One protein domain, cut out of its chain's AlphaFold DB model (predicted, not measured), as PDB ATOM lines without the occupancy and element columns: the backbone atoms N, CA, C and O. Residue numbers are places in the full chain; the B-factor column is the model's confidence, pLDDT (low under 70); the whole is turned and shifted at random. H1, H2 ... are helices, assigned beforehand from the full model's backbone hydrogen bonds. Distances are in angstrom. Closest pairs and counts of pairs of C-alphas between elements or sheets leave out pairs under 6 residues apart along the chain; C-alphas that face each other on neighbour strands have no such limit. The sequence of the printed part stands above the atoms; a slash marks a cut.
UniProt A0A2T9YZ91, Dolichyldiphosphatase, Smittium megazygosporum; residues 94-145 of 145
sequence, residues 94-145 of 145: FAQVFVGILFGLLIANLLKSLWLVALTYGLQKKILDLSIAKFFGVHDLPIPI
ATOM      1  N   PHE A  94     406.370 298.333 139.576       94.62
ATOM      2  CA  PHE A  94     405.702 299.585 139.936       94.62
ATOM      3  C   PHE A  94     404.178 299.492 139.765       94.62
ATOM      4  O   PHE A  94     403.433 299.934 140.635       94.62
ATOM      5  N   ALA A  95     403.714 298.847 138.688       96.06
ATOM      6  CA  ALA A  95     402.292 298.643 138.430       96.06
ATOM      7  C   ALA A  95     401.621 297.794 139.522       96.06
ATOM      8  O   ALA A  95     400.544 298.153 139.988       96.06
ATOM      9  N   GLN A  96     402.269 296.714 139.980       95.69
ATOM     10  CA  GLN A  96     401.744 295.880 141.068       95.69
ATOM     11  C   GLN A  96     401.585 296.677 142.367       95.69
ATOM     12  O   GLN A  96     400.529 296.624 142.998       95.69
ATOM     13  N   VAL A  97     402.607 297.451 142.745       95.50
ATOM     14  CA  VAL A  97     402.554 298.298 143.947       95.50
ATOM     15  C   VAL A  97     401.466 299.365 143.811       95.50
ATOM     16  O   VAL A  97     400.675 299.557 144.732       95.50
ATOM     17  N   PHE A  98     401.389 300.031 142.659       95.62
ATOM     18  CA  PHE A  98     400.413 301.087 142.407       95.62
ATOM     19  C   PHE A  98     398.970 300.575 142.476       95.62
ATOM     20  O   PHE A  98     398.143 301.148 143.183       95.62
ATOM     21  N   VAL A  99     398.683 299.453 141.812       97.12
ATOM     22  CA  VAL A  99     397.368 298.802 141.864       97.12
ATOM     23  C   VAL A  99     397.024 298.397 143.300       97.12
ATOM     24  O   VAL A  99     395.913 298.664 143.756       97.12
ATOM     25  N   GLY A 100     397.981 297.839 144.048       95.50
ATOM     26  CA  GLY A 100     397.793 297.516 145.464       95.50
ATOM     27  C   GLY A 100     397.412 298.734 146.317       95.50
ATOM     28  O   GLY A 100     396.490 298.653 147.128       95.50
ATOM     29  N   ILE A 101     398.062 299.882 146.096       95.56
ATOM     30  CA  ILE A 101     397.725 301.142 146.780       95.56
ATOM     31  C   ILE A 101     396.303 301.596 146.421       95.56
ATOM     32  O   ILE A 101     395.548 301.962 147.322       95.56
ATOM     33  N   LEU A 102     395.907 301.541 145.144       97.38
ATOM     34  CA  LEU A 102     394.557 301.926 144.713       97.38
ATOM     35  C   LEU A 102     393.471 301.063 145.362       97.38
ATOM     36  O   LEU A 102     392.504 301.603 145.900       97.38
ATOM     37  N   PHE A 103     393.645 299.738 145.372       97.50
ATOM     38  CA  PHE A 103     392.716 298.837 146.056       97.50
ATOM     39  C   PHE A 103     392.667 299.106 147.563       97.50
ATOM     40  O   PHE A 103     391.580 299.148 148.140       97.50
ATOM     41  N   GLY A 104     393.817 299.352 148.196       95.69
ATOM     42  CA  GLY A 104     393.877 299.720 149.611       95.69
ATOM     43  C   GLY A 104     393.091 300.999 149.917       95.69
ATOM     44  O   GLY A 104     392.290 301.025 150.853       95.69
ATOM     45  N   LEU A 105     393.258 302.041 149.098       96.56
ATOM     46  CA  LEU A 105     392.515 303.297 149.234       96.56
ATOM     47  C   LEU A 105     391.014 303.114 148.980       96.56
ATOM     48  O   LEU A 105     390.200 303.697 149.697       96.56
ATOM     49  N   LEU A 106     390.635 302.297 147.997       97.62
ATOM     50  CA  LEU A 106     389.235 301.987 147.712       97.62
ATOM     51  C   LEU A 106     388.565 301.310 148.913       97.62
ATOM     52  O   LEU A 106     387.517 301.765 149.369       97.62
ATOM     53  N   ILE A 107     389.200 300.272 149.467       97.50
ATOM     54  CA  ILE A 107     388.695 299.552 150.643       97.50
ATOM     55  C   ILE A 107     388.609 300.490 151.849       97.50
ATOM     56  O   ILE A 107     387.595 300.496 152.544       97.50
ATOM     57  N   ALA A 108     389.627 301.323 152.085       94.25
ATOM     58  CA  ALA A 108     389.617 302.275 153.193       94.25
ATOM     59  C   ALA A 108     388.428 303.251 153.107       94.25
ATOM     60  O   ALA A 108     387.740 303.486 154.103       94.25
ATOM     61  N   ASN A 109     388.149 303.786 151.915       96.06
ATOM     62  CA  ASN A 109     387.006 304.676 151.705       96.06
ATOM     63  C   ASN A 109     385.668 303.935 151.812       96.06
ATOM     64  O   ASN A 109     384.729 304.471 152.395       96.06
ATOM     65  N   LEU A 110     385.581 302.697 151.320       96.69
ATOM     66  CA  LEU A 110     384.384 301.871 151.465       96.69
ATOM     67  C   LEU A 110     384.067 301.599 152.941       96.69
ATOM     68  O   LEU A 110     382.941 301.827 153.375       96.69
ATOM     69  N   LEU A 111     385.058 301.173 153.727       94.69
ATOM     70  CA  LEU A 111     384.889 300.924 155.160       94.69
ATOM     71  C   LEU A 111     384.509 302.199 155.918       94.69
ATOM     72  O   LEU A 111     383.644 302.152 156.791       94.69
ATOM     73  N   LYS A 112     385.092 303.348 155.553       93.50
ATOM     74  CA  LYS A 112     384.689 304.649 156.099       93.50
ATOM     75  C   LYS A 112     383.222 304.954 155.790       93.50
ATOM     76  O   LYS A 112     382.491 305.356 156.689       93.50
ATOM     77  N   SER A 113     382.780 304.756 154.552       93.44
ATOM     78  CA  SER A 113     381.384 304.975 154.160       93.44
ATOM     79  C   SER A 113     380.431 304.034 154.896       93.44
ATOM     80  O   SER A 113     379.416 304.486 155.418       93.44
ATOM     81  N   LEU A 114     380.776 302.748 155.016       92.94
ATOM     82  CA  LEU A 114     379.997 301.776 155.789       92.94
ATOM     83  C   LEU A 114     379.905 302.163 157.266       92.94
ATOM     84  O   LEU A 114     378.830 302.071 157.855       92.94
ATOM     85  N   TRP A 115     381.004 302.642 157.851       89.31
ATOM     86  CA  TRP A 115     381.001 303.171 159.210       89.31
ATOM     87  C   TRP A 115     380.052 304.366 159.340       89.31
ATOM     88  O   TRP A 115     379.208 304.373 160.229       89.31
ATOM     89  N   LEU A 116     380.122 305.338 158.423       89.38
ATOM     90  CA  LEU A 116     379.227 306.500 158.422       89.38
ATOM     91  C   LEU A 116     377.748 306.097 158.303       89.38
ATOM     92  O   LEU A 116     376.914 306.643 159.018       89.38
ATOM     93  N   VAL A 117     377.425 305.107 157.469       91.31
ATOM     94  CA  VAL A 117     376.065 304.549 157.370       91.31
ATOM     95  C   VAL A 117     375.664 303.835 158.666       91.31
ATOM     96  O   VAL A 117     374.550 304.003 159.153       91.31
ATOM     97  N   ALA A 118     376.559 303.079 159.300       89.25
ATOM     98  CA  ALA A 118     376.266 302.459 160.593       89.25
ATOM     99  C   ALA A 118     375.912 303.509 161.669       89.25
ATOM    100  O   ALA A 118     375.037 303.262 162.507       89.25
ATOM    101  N   LEU A 119     376.530 304.698 161.619       86.94
ATOM    102  CA  LEU A 119     376.179 305.813 162.501       86.94
ATOM    103  C   LEU A 119     374.748 306.318 162.254       86.94
ATOM    104  O   LEU A 119     374.033 306.557 163.229       86.94
ATOM    105  N   THR A 120     374.283 306.416 161.000       88.12
ATOM    106  CA  THR A 120     372.915 306.895 160.699       88.12
ATOM    107  C   THR A 120     371.829 305.955 161.219       88.12
ATOM    108  O   THR A 120     370.757 306.409 161.610       88.12
ATOM    109  N   TYR A 121     372.110 304.652 161.287       90.69
ATOM    110  CA  TYR A 121     371.207 303.647 161.865       90.69
ATOM    111  C   TYR A 121     371.368 303.461 163.384       90.69
ATOM    112  O   TYR A 121     370.749 302.568 163.972       90.69
ATOM    113  N   GLY A 122     372.220 304.256 164.039       87.12
ATOM    114  CA  GLY A 122     372.465 304.155 165.478       87.12
ATOM    115  C   GLY A 122     373.118 302.835 165.910       87.12
ATOM    116  O   GLY A 122     373.036 302.474 167.088       87.12
ATOM    117  N   LEU A 123     373.776 302.108 164.991       88.00
ATOM    118  CA  LEU A 123     374.466 300.848 165.313       88.00
ATOM    119  C   LEU A 123     375.558 301.054 166.360       88.00
ATOM    120  O   LEU A 123     375.824 300.150 167.141       88.00
ATOM    121  N   GLN A 124     376.150 302.244 166.415       86.31
ATOM    122  CA  GLN A 124     377.179 302.594 167.384       86.31
ATOM    123  C   GLN A 124     376.761 302.306 168.829       86.31
ATOM    124  O   GLN A 124     377.500 301.644 169.550       86.31
ATOM    125  N   LYS A 125     375.556 302.728 169.240       86.31
ATOM    126  CA  LYS A 125     375.044 302.471 170.597       86.31
ATOM    127  C   LYS A 125     374.903 300.971 170.852       86.31
ATOM    128  O   LYS A 125     375.389 300.472 171.857       86.31
ATOM    129  N   LYS A 126     374.336 300.242 169.882       89.38
ATOM    130  CA  LYS A 126     374.182 298.780 169.951       89.38
ATOM    131  C   LYS A 126     375.528 298.063 170.077       89.38
ATOM    132  O   LYS A 126     375.635 297.118 170.846       89.38
ATOM    133  N   ILE A 127     376.546 298.515 169.341       87.56
ATOM    134  CA  ILE A 127     377.904 297.961 169.387       87.56
ATOM    135  C   ILE A 127     378.548 298.239 170.748       87.56
ATOM    136  O   ILE A 127     379.111 297.324 171.342       87.56
ATOM    137  N   LEU A 128     378.436 299.468 171.259       89.44
ATOM    138  CA  LEU A 128     378.949 299.842 172.582       89.44
ATOM    139  C   LEU A 128     378.229 299.102 173.720       89.44
ATOM    140  O   LEU A 128     378.813 298.885 174.781       89.44
ATOM    141  N   ASP A 129     376.990 298.664 173.495       92.06
ATOM    142  CA  ASP A 129     376.223 297.900 174.474       92.06
ATOM    143  C   ASP A 129     376.613 296.425 174.594       92.06
ATOM    144  O   ASP A 129     376.278 295.799 175.608       92.06
ATOM    145  N   LEU A 130     377.346 295.883 173.617       92.38
ATOM    146  CA  LEU A 130     377.818 294.500 173.627       92.38
ATOM    147  C   LEU A 130     378.712 294.229 174.844       92.38
ATOM    148  O   LEU A 130     379.601 295.019 175.172       92.38
ATOM    149  N   SER A 131     378.555 293.052 175.461       90.19
ATOM    150  CA  SER A 131     379.363 292.632 176.618       90.19
ATOM    151  C   SER A 131     380.864 292.702 176.340       90.19
ATOM    152  O   SER A 131     381.630 293.084 177.214       90.19
ATOM    153  N   ILE A 132     381.280 292.393 175.108       88.69
ATOM    154  CA  ILE A 132     382.681 292.469 174.677       88.69
ATOM    155  C   ILE A 132     383.157 293.928 174.595       88.69
ATOM    156  O   ILE A 132     384.252 294.239 175.055       88.69
ATOM    157  N   ALA A 133     382.341 294.842 174.063       86.62
ATOM    158  CA  ALA A 133     382.703 296.257 173.977       86.62
ATOM    159  C   ALA A 133     382.854 296.876 175.376       86.62
ATOM    160  O   ALA A 133     383.853 297.545 175.649       86.62
ATOM    161  N   LYS A 134     381.929 296.559 176.291       86.69
ATOM    162  CA  LYS A 134     382.003 296.958 177.706       86.69
ATOM    163  C   LYS A 134     383.209 296.343 178.410       86.69
ATOM    164  O   LYS A 134     383.906 297.038 179.144       86.69
ATOM    165  N   PHE A 135     383.499 295.070 178.140       85.31
ATOM    166  CA  PHE A 135     384.664 294.367 178.678       85.31
ATOM    167  C   PHE A 135     385.991 295.037 178.292       85.31
ATOM    168  O   PHE A 135     386.883 295.146 179.131       85.31
ATOM    169  N   PHE A 136     386.112 295.528 177.055       85.69
ATOM    170  CA  PHE A 136     387.294 296.261 176.582       85.69
ATOM    171  C   PHE A 136     387.254 297.773 176.865       85.69
ATOM    172  O   PHE A 136     388.191 298.479 176.496       85.69
ATOM    173  N   GLY A 137     386.204 298.288 177.514       83.12
ATOM    174  CA  GLY A 137     386.066 299.721 177.797       83.12
ATOM    175  C   GLY A 137     385.986 300.585 176.534       83.12
ATOM    176  O   GLY A 137     386.428 301.739 176.537       83.12
ATOM    177  N   VAL A 138     385.462 300.024 175.440       86.38
ATOM    178  CA  VAL A 138     385.259 300.758 174.189       86.38
ATOM    179  C   VAL A 138     384.238 301.857 174.456       86.38
ATOM    180  O   VAL A 138     383.153 301.601 174.971       86.38
ATOM    181  N   HIS A 139     384.602 303.086 174.119       82.19
ATOM    182  CA  HIS A 139     383.769 304.264 174.295       82.19
ATOM    183  C   HIS A 139     383.808 305.101 173.026       82.19
ATOM    184  O   HIS A 139     384.745 305.005 172.229       82.19
ATOM    185  N   ASP A 140     382.778 305.916 172.841       79.38
ATOM    186  CA  ASP A 140     382.770 306.881 171.757       79.38
ATOM    187  C   ASP A 140     383.644 308.093 172.088       79.38
ATOM    188  O   ASP A 140     383.825 308.455 173.258       79.38
ATOM    189  N   LEU A 141     384.152 308.758 171.053       69.25
ATOM    190  CA  LEU A 141     384.657 310.110 171.224       69.25
ATOM    191  C   LEU A 141     383.483 311.001 171.653       69.25
ATOM    192  O   LEU A 141     382.385 310.846 171.122       69.25
ATOM    193  N   PRO A 142     383.684 311.950 172.582       62.44
ATOM    194  CA  PRO A 142     382.646 312.917 172.892       62.44
ATOM    195  C   PRO A 142     382.316 313.685 171.611       62.44
ATOM    196  O   PRO A 142     383.135 314.471 171.124       62.44
ATOM    197  N   ILE A 143     381.142 313.406 171.042       54.38
ATOM    198  CA  ILE A 143     380.588 314.166 169.926       54.38
ATOM    199  C   ILE A 143     380.397 315.587 170.467       54.38
ATOM    200  O   ILE A 143     379.763 315.737 171.514       54.38
ATOM    201  N   PRO A 144     380.979 316.626 169.843       46.47
ATOM    202  CA  PRO A 144     380.659 317.992 170.220       46.47
ATOM    203  C   PRO A 144     379.180 318.223 169.888       46.47
ATOM    204  O   PRO A 144     378.823 318.326 168.716       46.47
ATOM    205  N   ILE A 145     378.339 318.203 170.923       43.84
ATOM    206  CA  ILE A 145     376.954 318.682 170.898       43.84
ATOM    207  C   ILE A 145     376.984 320.191 171.120       43.84
ATOM    208  O   ILE A 145     377.774 320.621 171.997       43.84
TER     209      ILE A 145
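Overview. This is residues 94 to 145 of the 145 residues of the protein "Dolichyldiphosphatase" of Smittium megazygosporum (UniProt A0A2T9YZ91). One long, unbent helix, H1, makes the length, its residues 94 to 114 sticking out as an arm. At its far end two short helices, H2 and H3, turn off at a corner, and a tail with no named element, residues 136 to 145, folds back. The printed part has 52 residues, with three named helices in the order H1, H2, H3 and no named strand: all helix. It is extended, with a radius of gyration of the C-alphas of 16.0 A and spans of 45 by 25 by 19 A.

Arrangement. Start with H1, residues 94 to 120, then a tight link to H2, residues 123 to 129. They are close but not clearly touching, the closest C-alphas being Ala 118 and Gln 124, 6.9 A apart. Their lines are about perpendicular, at 76 degrees. After another tight link, find H3, residues 131 to 135, close to but not clearly touching H2; the closest C-alphas, Leu 128 and Lys 134, are 6.6 A apart. H1 and H3 are apart. In H1, H2 and H3 every O i to N i+4 pair is within hydrogen-bond range.

Along the chain. Find C-alpha 94 at (405.702, 299.585, 139.936); H1 runs 39.5 A to C-alpha 120. H2 is 9.8 A long, and H3 5.9 A, ending at C-alpha 135 at (384.664, 294.367, 178.678).

Size, cuts and confidence. The farthest C-alphas, Phe 94 and Ile 145, are 46.4 A apart. The printed part has no cut, and residues 141 to 145 are under 70 in pLDDT.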